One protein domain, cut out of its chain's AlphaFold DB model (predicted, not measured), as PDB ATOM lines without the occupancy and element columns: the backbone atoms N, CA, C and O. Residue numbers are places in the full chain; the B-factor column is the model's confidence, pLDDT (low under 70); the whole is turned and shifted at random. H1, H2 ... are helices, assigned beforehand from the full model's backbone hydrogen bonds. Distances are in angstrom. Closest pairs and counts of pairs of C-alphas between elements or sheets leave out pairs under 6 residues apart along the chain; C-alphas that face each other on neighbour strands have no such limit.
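Overview. This is residues 94 to 176 of the 225 residues of the protein "Hypothetical protein" of Haptolina ericina (UniProt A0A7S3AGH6). The long helix H3 has H2 packed side by side with it and the short H4 packed steeply across its residues 132 to 136; the centres of the three helices make a triangle, with H3 at the corner between H2 and H4, which are apart from each other. The five-residue H1 sits near the first turns of both H2 and H3, and after H3 a long stretch with no named element, residues 144 to 168, first folds back along H3 and then swings round to H4. The printed part has 83 residues with four named helices, in the order H1, H2, H3, H4, and no named strand; its class is all helix. The whole is compact, with a radius of gyration of the C-alphas of 12.0 A, and rounded, its C-alphas spanning 30 by 26 by 25 A.

Along the chain. H1 covers residues 94 to 98, beginning with C-alpha 94 at (150.059, 137.566, 157.783). H2 covers residues 101 to 115 and measures 20.8 A from first to last C-alpha. H3, the longest helix, covers residues 126 to 143 and measures 25.8 A, from C-alpha 126 at (151.459, 142.502, 145.652) to C-alpha 143 at (126.954, 143.048, 153.579). H4 covers residues 169 to 175, 10.0 A long, and ends with C-alpha 175 at (138.506, 154.321, 152.878).

Arrangement. H1 is close to H2 but not clearly touching it; their closest C-alphas, those of Leu 96 and Leu 104, are 7.1 A apart. H1 is also close to H3 but not clearly touching it, the closest C-alphas being those of Leu 96 and Ile 130, at 6.2 A. H2 and H3 touch and run the same way at a shallow tilt of 27 degrees, with the C-alphas of Ala 108 and Ile 133 closest, at 5.8 A. H3 touches H4 with residues 132 to 136 alone; the closest C-alphas are those of His 135 and Met 174, at 5.6 A. These two helices run the same way at a steep tilt of 60 degrees. H4 is apart from H1 and from H2. In H1, H2, H3 and H4 every O i to N i+4 pair is within hydrogen-bond range.

Size, cuts and confidence. The two C-alphas farthest apart are those of Gly 145 and Arg 165, at 31.9 A. The printed part has no cut. The link from H1 to H2 is tight, that from H2 to H3 is short, and that from H3 to H4 is long, with 25 residues. The mean pLDDT of the printed part is 77.4; residues 156 to 176, of which 169 to 175 belong to H4, are under 70.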
ATOM      1  N   ARG A  94     148.942 138.521 157.760       88.44
ATOM      2  CA  ARG A  94     150.059 137.566 157.783       88.44
ATOM      3  C   ARG A  94     149.857 136.409 156.800       88.44
ATOM      4  O   ARG A  94     150.768 136.054 156.061       88.44
ATOM      5  N   GLN A  95     148.646 135.850 156.745       90.88
ATOM      6  CA  GLN A  95     148.330 134.771 155.804       90.88
ATOM      7  C   GLN A  95     148.425 135.241 154.350       90.88
ATOM      8  O   GLN A  95     148.837 134.476 153.481       90.88
ATOM      9  N   LEU A  96     148.038 136.486 154.059       90.75
ATOM     10  CA  LEU A  96     148.119 137.063 152.717       90.75
ATOM     11  C   LEU A  96     149.561 137.406 152.315       90.75
ATOM     12  O   LEU A  96     149.909 137.237 151.149       90.75
ATOM     13  N   GLU A  97     150.405 137.826 153.255       90.50
ATOM     14  CA  GLU A  97     151.838 138.068 153.026       90.50
ATOM     15  C   GLU A  97     152.599 136.774 152.712       90.50
ATOM     16  O   GLU A  97     153.426 136.748 151.802       90.50
ATOM     17  N   GLU A  98     152.259 135.684 153.403       92.12
ATOM     18  CA  GLU A  98     152.800 134.340 153.153       92.12
ATOM     19  C   GLU A  98     152.235 133.712 151.857       92.12
ATOM     20  O   GLU A  98     152.788 132.750 151.320       92.12
ATOM     21  N   THR A  99     151.145 134.263 151.308       90.56
ATOM     22  CA  THR A  99     150.512 133.765 150.081       90.56
ATOM     23  C   THR A  99     151.218 134.297 148.828       90.56
ATOM     24  O   THR A  99     151.419 135.497 148.641       90.56
ATOM     25  N   GLY A 100     151.521 133.405 147.882       92.38
ATOM     26  CA  GLY A 100     152.102 133.784 146.594       92.38
ATOM     27  C   GLY A 100     151.189 134.682 145.742       92.38
ATOM     28  O   GLY A 100     149.964 134.552 145.732       92.38
ATOM     29  N   ARG A 101     151.797 135.553 144.928       91.88
ATOM     30  CA  ARG A 101     151.111 136.530 144.055       91.88
ATOM     31  C   ARG A 101     149.992 135.940 143.180       91.88
ATOM     32  O   ARG A 101     148.982 136.603 142.946       91.88
ATOM     33  N   THR A 102     150.166 134.722 142.667       93.19
ATOM     34  CA  THR A 102     149.173 134.051 141.808       93.19
ATOM     35  C   THR A 102     147.909 133.677 142.579       93.19
ATOM     36  O   THR A 102     146.802 133.919 142.096       93.19
ATOM     37  N   GLU A 103     148.063 133.142 143.791       92.69
ATOM     38  CA  GLU A 103     146.945 132.785 144.670       92.69
ATOM     39  C   GLU A 103     146.237 134.035 145.198       92.69
ATOM     40  O   GLU A 103     145.007 134.087 145.196       92.69
ATOM     41  N   LEU A 104     146.987 135.094 145.527       93.50
ATOM     42  CA  LEU A 104     146.406 136.394 145.876       93.50
ATOM     43  C   LEU A 104     145.510 136.931 144.757       93.50
ATOM     44  O   LEU A 104     144.386 137.350 145.012       93.50
ATOM     45  N   ARG A 105     145.955 136.865 143.495       93.94
ATOM     46  CA  ARG A 105     145.127 137.300 142.356       93.94
ATOM     47  C   ARG A 105     143.875 136.454 142.178       93.94
ATOM     48  O   ARG A 105     142.841 137.000 141.805       93.94
ATOM     49  N   ARG A 106     143.960 135.143 142.415       92.75
ATOM     50  CA  ARG A 106     142.800 134.247 142.348       92.75
ATOM     51  C   ARG A 106     141.783 134.596 143.431       92.75
ATOM     52  O   ARG A 106     140.614 134.780 143.109       92.75
ATOM     53  N   LYS A 107     142.241 134.768 144.677       91.06
ATOM     54  CA  LYS A 107     141.405 135.223 145.796       91.06
ATOM     55  C   LYS A 107     140.757 136.572 145.497       91.06
ATOM     56  O   LYS A 107     139.555 136.715 145.669       91.06
ATOM     57  N   ALA A 108     141.526 137.534 144.994       91.44
ATOM     58  CA  ALA A 108     141.008 138.861 144.692       91.44
ATOM     59  C   ALA A 108     139.931 138.841 143.590       91.44
ATOM     60  O   ALA A 108     138.926 139.525 143.721       91.44
ATOM     61  N   ARG A 109     140.083 138.007 142.549       91.12
ATOM     62  CA  ARG A 109     139.030 137.802 141.533       91.12
ATOM     63  C   ARG A 109     137.765 137.187 142.124       91.12
ATOM     64  O   ARG A 109     136.692 137.714 141.890       91.12
ATOM     65  N   ALA A 110     137.897 136.146 142.944       89.88
ATOM     66  CA  ALA A 110     136.742 135.531 143.598       89.88
ATOM     67  C   ALA A 110     135.979 136.531 144.491       89.88
ATOM     68  O   ALA A 110     134.753 136.523 144.522       89.88
ATOM     69  N   LEU A 111     136.699 137.417 145.189       88.50
ATOM     70  CA  LEU A 111     136.100 138.498 145.978       88.50
ATOM     71  C   LEU A 111     135.457 139.575 145.095       88.50
ATOM     72  O   LEU A 111     134.396 140.082 145.442       88.50
ATOM     73  N   GLN A 112     136.068 139.902 143.953       88.81
ATOM     74  CA  GLN A 112     135.505 140.830 142.972       88.81
ATOM     75  C   GLN A 112     134.174 140.308 142.418       88.81
ATOM     76  O   GLN A 112     133.186 141.036 142.419       88.81
ATOM     77  N   ASP A 113     134.134 139.034 142.027       87.12
ATOM     78  CA  ASP A 113     132.927 138.374 141.520       87.12
ATOM     79  C   ASP A 113     131.818 138.318 142.589       87.12
ATOM     80  O   ASP A 113     130.632 138.426 142.275       87.12
ATOM     81  N   ALA A 114     132.198 138.188 143.866       85.12
ATOM     82  CA  ALA A 114     131.264 138.177 144.989       85.12
ATOM     83  C   ALA A 114     130.671 139.559 145.301       85.12
ATOM     84  O   ALA A 114     129.486 139.656 145.618       85.12
ATOM     85  N   LEU A 115     131.487 140.614 145.214       82.94
ATOM     86  CA  LEU A 115     131.084 141.998 145.474       82.94
ATOM     87  C   LEU A 115     130.300 142.629 144.302       82.94
ATOM     88  O   LEU A 115     129.473 143.505 144.536       82.94
ATOM     89  N   GLY A 116     130.512 142.179 143.058       82.12
ATOM     90  CA  GLY A 116     129.735 142.590 141.879       82.12
ATOM     91  C   GLY A 116     130.412 143.631 140.973       82.12
ATOM     92  O   GLY A 116     131.632 143.774 140.950       82.12
ATOM     93  N   GLU A 117     129.618 144.344 140.169       75.25
ATOM     94  CA  GLU A 117     130.122 145.184 139.061       75.25
ATOM     95  C   GLU A 117     130.770 146.506 139.508       75.25
ATOM     96  O   GLU A 117     131.610 147.052 138.794       75.25
ATOM     97  N   ASN A 118     130.456 146.995 140.710       75.44
ATOM     98  CA  ASN A 118     130.930 148.292 141.214       75.44
ATOM     99  C   ASN A 118     132.296 148.227 141.919       75.44
ATOM    100  O   ASN A 118     132.663 149.115 142.689       75.44
ATOM    101  N   VAL A 119     133.054 147.158 141.688       79.31
ATOM    102  CA  VAL A 119     134.294 146.893 142.414       79.31
ATOM    103  C   VAL A 119     135.488 147.475 141.658       79.31
ATOM    104  O   VAL A 119     135.629 147.252 140.449       79.31
ATOM    105  N   PRO A 120     136.406 148.179 142.344       80.44
ATOM    106  CA  PRO A 120     137.583 148.746 141.708       80.44
ATOM    107  C   PRO A 120     138.466 147.685 141.041       80.44
ATOM    108  O   PRO A 120     138.587 146.546 141.497       80.44
ATOM    109  N   LYS A 121     139.153 148.099 139.972       86.56
ATOM    110  CA  LYS A 121     140.103 147.255 139.240       86.56
ATOM    111  C   LYS A 121     141.190 146.702 140.167       86.56
ATOM    112  O   LYS A 121     141.755 147.430 140.979       86.56
ATOM    113  N   LEU A 122     141.540 145.431 139.956       88.75
ATOM    114  CA  LEU A 122     142.599 144.754 140.700       88.75
ATOM    115  C   LEU A 122     143.962 145.451 140.523       88.75
ATOM    116  O   LEU A 122     144.401 145.653 139.380       88.75
ATOM    117  N   PRO A 123     144.662 145.772 141.623       88.06
ATOM    118  CA  PRO A 123     145.966 146.415 141.572       88.06
ATOM    119  C   PRO A 123     147.057 145.488 141.020       88.06
ATOM    120  O   PRO A 123     146.934 144.257 140.956       88.06
ATOM    121  N   SER A 124     148.150 146.101 140.564       86.56
ATOM    122  CA  SER A 124     149.239 145.393 139.890       86.56
ATOM    123  C   SER A 124     150.314 144.899 140.856       86.56
ATOM    124  O   SER A 124     150.952 143.886 140.560       86.56
ATOM    125  N   THR A 125     150.522 145.579 141.984       86.88
ATOM    126  CA  THR A 125     151.556 145.238 142.963       86.88
ATOM    127  C   THR A 125     151.002 144.304 144.040       86.88
ATOM    128  O   THR A 125     149.819 144.339 144.365       86.88
ATOM    129  N   GLN A 126     151.849 143.417 144.574       87.69
ATOM    130  CA  GLN A 126     151.459 142.502 145.652       87.69
ATOM    131  C   GLN A 126     150.976 143.224 146.924       87.69
ATOM    132  O   GLN A 126     149.906 142.849 147.398       87.69
ATOM    133  N   PRO A 127     151.670 144.248 147.462       88.38
ATOM    134  CA  PRO A 127     151.202 144.929 148.674       88.38
ATOM    135  C   PRO A 127     149.843 145.613 148.479       88.38
ATOM    136  O   PRO A 127     148.964 145.482 149.326       88.38
ATOM    137  N   GLU A 128     149.615 146.269 147.336       86.44
ATOM    138  CA  GLU A 128     148.309 146.870 147.032       86.44
ATOM    139  C   GLU A 128     147.217 145.806 146.874       86.44
ATOM    140  O   GLU A 128     146.071 146.041 147.242       86.44
ATOM    141  N   LEU A 129     147.553 144.626 146.346       89.75
ATOM    142  CA  LEU A 129     146.611 143.517 146.206       89.75
ATOM    143  C   LEU A 129     146.206 142.929 147.557       89.75
ATOM    144  O   LEU A 129     145.041 142.591 147.737       89.75
ATOM    145  N   ILE A 130     147.144 142.832 148.500       90.69
ATOM    146  CA  ILE A 130     146.863 142.404 149.875       90.69
ATOM    147  C   ILE A 130     145.906 143.395 150.538       90.69
ATOM    148  O   ILE A 130     144.869 142.979 151.047       90.69
ATOM    149  N   LEU A 131     146.198 144.698 150.456       88.00
ATOM    150  CA  LEU A 131     145.301 145.741 150.959       88.00
ATOM    151  C   LEU A 131     143.913 145.635 150.332       88.00
ATOM    152  O   LEU A 131     142.914 145.565 151.042       88.00
ATOM    153  N   TRP A 132     143.850 145.550 149.004       89.75
ATOM    154  CA  TRP A 132     142.591 145.421 148.282       89.75
ATOM    155  C   TRP A 132     141.768 144.229 148.787       89.75
ATOM    156  O   TRP A 132     140.571 144.373 149.011       89.75
ATOM    157  N   ILE A 133     142.399 143.071 149.030       91.00
ATOM    158  CA  ILE A 133     141.729 141.870 149.558       91.00
ATOM    159  C   ILE A 133     141.181 142.114 150.967       91.00
ATOM    160  O   ILE A 133     140.045 141.728 151.239       91.00
ATOM    161  N   LEU A 134     141.955 142.754 151.845       89.62
ATOM    162  CA  LEU A 134     141.530 143.060 153.213       89.62
ATOM    163  C   LEU A 134     140.317 144.001 153.226       89.62
ATOM    164  O   LEU A 134     139.342 143.752 153.931       89.62
ATOM    165  N   HIS A 135     140.327 145.040 152.394       86.94
ATOM    166  CA  HIS A 135     139.182 145.942 152.266       86.94
ATOM    167  C   HIS A 135     137.977 145.262 151.601       86.94
ATOM    168  O   HIS A 135     136.844 145.477 152.029       86.94
ATOM    169  N   ALA A 136     138.203 144.400 150.602       87.94
ATOM    170  CA  ALA A 136     137.158 143.586 149.976       87.94
ATOM    171  C   ALA A 136     136.448 142.695 151.001       87.94
ATOM    172  O   ALA A 136     135.221 142.624 151.038       87.94
ATOM    173  N   GLN A 137     137.230 142.065 151.876       89.00
ATOM    174  CA  GLN A 137     136.743 141.284 153.005       89.00
ATOM    175  C   GLN A 137     135.921 142.141 153.974       89.00
ATOM    176  O   GLN A 137     134.793 141.774 154.294       89.00
ATOM    177  N   VAL A 138     136.414 143.313 154.375       85.56
ATOM    178  CA  VAL A 138     135.647 144.236 155.229       85.56
ATOM    179  C   VAL A 138     134.315 144.635 154.583       85.56
ATOM    180  O   VAL A 138     133.278 144.529 155.237       85.56
ATOM    181  N   GLY A 139     134.297 144.991 153.296       80.94
ATOM    182  CA  GLY A 139     133.054 145.303 152.578       80.94
ATOM    183  C   GLY A 139     132.061 144.135 152.578       80.94
ATOM    184  O   GLY A 139     130.892 144.307 152.912       80.94
ATOM    185  N   LEU A 140     132.533 142.916 152.306       82.50
ATOM    186  CA  LEU A 140     131.699 141.708 152.360       82.50
ATOM    187  C   LEU A 140     131.177 141.400 153.766       82.50
ATOM    188  O   LEU A 140     130.063 140.905 153.913       82.50
ATOM    189  N   SER A 141     131.963 141.691 154.802       82.81
ATOM    190  CA  SER A 141     131.563 141.484 156.196       82.81
ATOM    191  C   SER A 141     130.368 142.371 156.577       82.81
ATOM    192  O   SER A 141     129.418 141.897 157.204       82.81
ATOM    193  N   GLN A 142     130.354 143.620 156.089       80.19
ATOM    194  CA  GLN A 142     129.249 144.563 156.282       80.19
ATOM    195  C   GLN A 142     127.976 144.081 155.582       80.19
ATOM    196  O   GLN A 142     126.912 144.062 156.198       80.19
ATOM    197  N   VAL A 143     128.090 143.608 154.336       76.31
ATOM    198  CA  VAL A 143     126.954 143.048 153.579       76.31
ATOM    199  C   VAL A 143     126.378 141.801 154.260       76.31
ATOM    200  O   VAL A 143     125.167 141.605 154.273       76.31
ATOM    201  N   ASN A 144     127.228 140.979 154.879       72.62
ATOM    202  CA  ASN A 144     126.819 139.761 155.585       72.62
ATOM    203  C   ASN A 144     126.311 140.010 157.020       72.62
ATOM    204  O   ASN A 144     126.076 139.047 157.750       72.62
ATOM    205  N   GLY A 145     126.165 141.268 157.453       71.38
ATOM    206  CA  GLY A 145     125.654 141.616 158.783       71.38
ATOM    207  C   GLY A 145     126.617 141.322 159.941       71.38
ATOM    208  O   GLY A 145     126.202 141.338 161.097       71.38
ATOM    209  N   CYS A 146     127.896 141.061 159.658       76.94
ATOM    210  CA  CYS A 146     128.944 140.874 160.661       76.94
ATOM    211  C   CYS A 146     130.085 141.858 160.364       76.94
ATOM    212  O   CYS A 146     131.069 141.471 159.737       76.94
ATOM    213  N   PRO A 147     129.936 143.143 160.732       75.69
ATOM    214  CA  PRO A 147     130.907 144.167 160.377       75.69
ATOM    215  C   PRO A 147     132.250 143.880 161.058       75.69
ATOM    216  O   PRO A 147     132.349 143.880 162.281       75.69
ATOM    217  N   MET A 148     133.277 143.645 160.248       79.00
ATOM    218  CA  MET A 148     134.671 143.551 160.676       79.00
ATOM    219  C   MET A 148     135.418 144.804 160.244       79.00
ATOM    220  O   MET A 148     135.083 145.436 159.242       79.00
ATOM    221  N   THR A 149     136.458 145.154 160.984       78.44
ATOM    222  CA  THR A 149     137.380 146.232 160.634       78.44
ATOM    223  C   THR A 149     138.672 145.663 160.055       78.44
ATOM    224  O   THR A 149     139.007 144.492 160.237       78.44
ATOM    225  N   VAL A 150     139.441 146.493 159.349       78.38
ATOM    226  CA  VAL A 150     140.745 146.071 158.807       78.38
ATOM    227  C   VAL A 150     141.733 145.742 159.943       78.38
ATOM    228  O   VAL A 150     142.604 144.881 159.788       78.38
ATOM    229  N   ALA A 151     141.555 146.373 161.110       79.62
ATOM    230  CA  ALA A 151     142.329 146.101 162.317       79.62
ATOM    231  C   ALA A 151     142.117 144.669 162.832       79.62
ATOM    232  O   ALA A 151     143.087 144.016 163.224       79.62
ATOM    233  N   ASP A 152     140.892 144.140 162.732       79.88
ATOM    234  CA  ASP A 152     140.568 142.756 163.115       79.88
ATOM    235  C   ASP A 152     141.287 141.723 162.232       79.88
ATOM    236  O   ASP A 152     141.558 140.599 162.655       79.88
ATOM    237  N   LEU A 153     141.656 142.112 161.008       80.31
ATOM    238  CA  LEU A 153     142.416 141.282 160.072       80.31
ATOM    239  C   LEU A 153     143.940 141.442 160.222       80.31
ATOM    240  O   LEU A 153     144.702 140.812 159.482       80.31
ATOM    241  N   GLY A 154     144.399 142.237 161.192       78.88
ATOM    242  CA  GLY A 154     145.810 142.395 161.547       78.88
ATOM    243  C   GLY A 154     146.492 143.642 160.983       78.88
ATOM    244  O   GLY A 154     147.695 143.803 161.190       78.88
ATOM    245  N   LEU A 155     145.766 144.543 160.312       76.94
ATOM    246  CA  LEU A 155     146.317 145.829 159.876       76.94
ATOM    247  C   LEU A 155     146.179 146.856 161.013       76.94
ATOM    248  O   LEU A 155     145.188 147.572 161.103       76.94
ATOM    249  N   LYS A 156     147.168 146.899 161.915       65.31
ATOM    250  CA  LYS A 156     147.136 147.759 163.118       65.31
ATOM    251  C   LYS A 156     147.252 149.258 162.827       65.31
ATOM    252  O   LYS A 156     146.889 150.054 163.678       65.31
ATOM    253  N   ASP A 157     147.698 149.621 161.628       58.69
ATOM    254  CA  ASP A 157     147.774 151.000 161.166       58.69
ATOM    255  C   ASP A 157     147.393 151.064 159.686       58.69
ATOM    256  O   ASP A 157     148.094 150.518 158.829       58.69
ATOM    257  N   GLU A 158     146.350 151.829 159.357       54.16
ATOM    258  CA  GLU A 158     145.989 152.183 157.970       54.16
ATOM    259  C   GLU A 158     147.125 152.934 157.234       54.16
ATOM    260  O   GLU A 158     147.082 153.166 156.026       54.16
ATOM    261  N   HIS A 159     148.181 153.294 157.968       46.94
ATOM    262  CA  HIS A 159     149.373 153.984 157.497       46.94
ATOM    263  C   HIS A 159     150.576 153.074 157.194       46.94
ATOM    264  O   HIS A 159     151.540 153.561 156.596       46.94
ATOM    265  N   ALA A 160     150.556 151.789 157.572       50.62
ATOM    266  CA  ALA A 160     151.747 150.932 157.516       50.62
ATOM    267  C   ALA A 160     152.149 150.513 156.089       50.62
ATOM    268  O   ALA A 160     153.335 150.386 155.791       50.62
ATOM    269  N   LEU A 161     151.193 150.371 155.169       52.25
ATOM    270  CA  LEU A 161     151.457 149.963 153.784       52.25
ATOM    271  C   LEU A 161     151.464 151.158 152.826       52.25
ATOM    272  O   LEU A 161     150.798 151.168 151.800       52.25
ATOM    273  N   GLY A 162     152.275 152.159 153.166       43.69
ATOM    274  CA  GLY A 162     152.767 153.151 152.219       43.69
ATOM    275  C   GLY A 162     151.736 154.185 151.769       43.69
ATOM    276  O   GLY A 162     150.696 153.904 151.187       43.69
ATOM    277  N   ARG A 163     152.104 155.451 151.948       45.06
ATOM    278  CA  ARG A 163     151.469 156.623 151.338       45.06
ATOM    279  C   ARG A 163     151.568 156.561 149.803       45.06
ATOM    280  O   ARG A 163     152.276 157.367 149.203       45.06
ATOM    281  N   SER A 164     150.877 155.640 149.135       44.16
ATOM    282  CA  SER A 164     150.700 155.697 147.685       44.16
ATOM    283  C   SER A 164     149.690 156.806 147.395       44.16
ATOM    284  O   SER A 164     148.487 156.599 147.286       44.16
ATOM    285  N   ARG A 165     150.199 158.044 147.339       44.84
ATOM    286  CA  ARG A 165     149.465 159.291 147.051       44.84
ATOM    287  C   ARG A 165     148.796 159.320 145.671       44.84
ATOM    288  O   ARG A 165     148.164 160.313 145.326       44.84
ATOM    289  N   ARG A 166     148.921 158.266 144.862       43.28
ATOM    290  CA  ARG A 166     148.206 158.159 143.591       43.28
ATOM    291  C   ARG A 166     146.835 157.557 143.851       43.28
ATOM    292  O   ARG A 166     146.632 156.362 143.683       43.28
ATOM    293  N   SER A 167     145.940 158.442 144.288       49.75
ATOM    294  CA  SER A 167     144.494 158.420 144.056       49.75
ATOM    295  C   SER A 167     144.097 157.409 142.978       49.75
ATOM    296  O   SER A 167     144.088 157.720 141.785       49.75
ATOM    297  N   SER A 168     143.787 156.190 143.398       54.41
ATOM    298  CA  SER A 168     143.004 155.272 142.591       54.41
ATOM    299  C   SER A 168     141.643 155.188 143.258       54.41
ATOM    300  O   SER A 168     141.562 155.190 144.483       54.41
ATOM    301  N   LEU A 169     140.580 155.091 142.468       53.28
ATOM    302  CA  LEU A 169     139.234 154.751 142.938       53.28
ATOM    303  C   LEU A 169     139.232 153.573 143.928       53.28
ATOM    304  O   LEU A 169     138.400 153.524 144.824       53.28
ATOM    305  N   ALA A 170     140.205 152.657 143.816       53.91
ATOM    306  CA  ALA A 170     140.397 151.595 144.791       53.91
ATOM    307  C   ALA A 170     140.740 152.145 146.180       53.91
ATOM    308  O   ALA A 170     140.197 151.669 147.159       53.91
ATOM    309  N   THR A 171     141.592 153.161 146.296       57.25
ATOM    310  CA  THR A 171     141.980 153.780 147.574       57.25
ATOM    311  C   THR A 171     140.837 154.546 148.230       57.25
ATOM    312  O   THR A 171     140.732 154.568 149.453       57.25
ATOM    313  N   GLU A 172     139.967 155.153 147.427       59.62
ATOM    314  CA  GLU A 172     138.772 155.844 147.914       59.62
ATOM    315  C   GLU A 172     137.704 154.846 148.383       59.62
ATOM    316  O   GLU A 172     137.173 154.981 149.483       59.62
ATOM    317  N   TRP A 173     137.511 153.763 147.624       64.44
ATOM    318  CA  TRP A 173     136.710 152.606 148.025       64.44
ATOM    319  C   TRP A 173     137.225 151.947 149.313       64.44
ATOM    320  O   TRP A 173     136.455 151.625 150.211       64.44
ATOM    321  N   MET A 174     138.547 151.803 149.432       61.12
ATOM    322  CA  MET A 174     139.210 151.248 150.611       61.12
ATOM    323  C   MET A 174     138.952 152.098 151.871       61.12
ATOM    324  O   MET A 174     138.821 151.537 152.955       61.12
ATOM    325  N   ARG A 175     138.820 153.427 151.745       59.59
ATOM    326  CA  ARG A 175     138.506 154.321 152.878       59.59
ATOM    327  C   ARG A 175     137.035 154.328 153.276       59.59
ATOM    328  O   ARG A 175     136.741 154.548 154.442       59.59
ATOM    329  N   ASN A 176     136.128 154.099 152.332       59.19
ATOM    330  CA  ASN A 176     134.691 154.055 152.586       59.19
ATOM    331  C   ASN A 176     134.068 152.856 151.849       59.19
ATOM    332  O   ASN A 176     133.440 153.041 150.805       59.19
TER     333      ASN A 176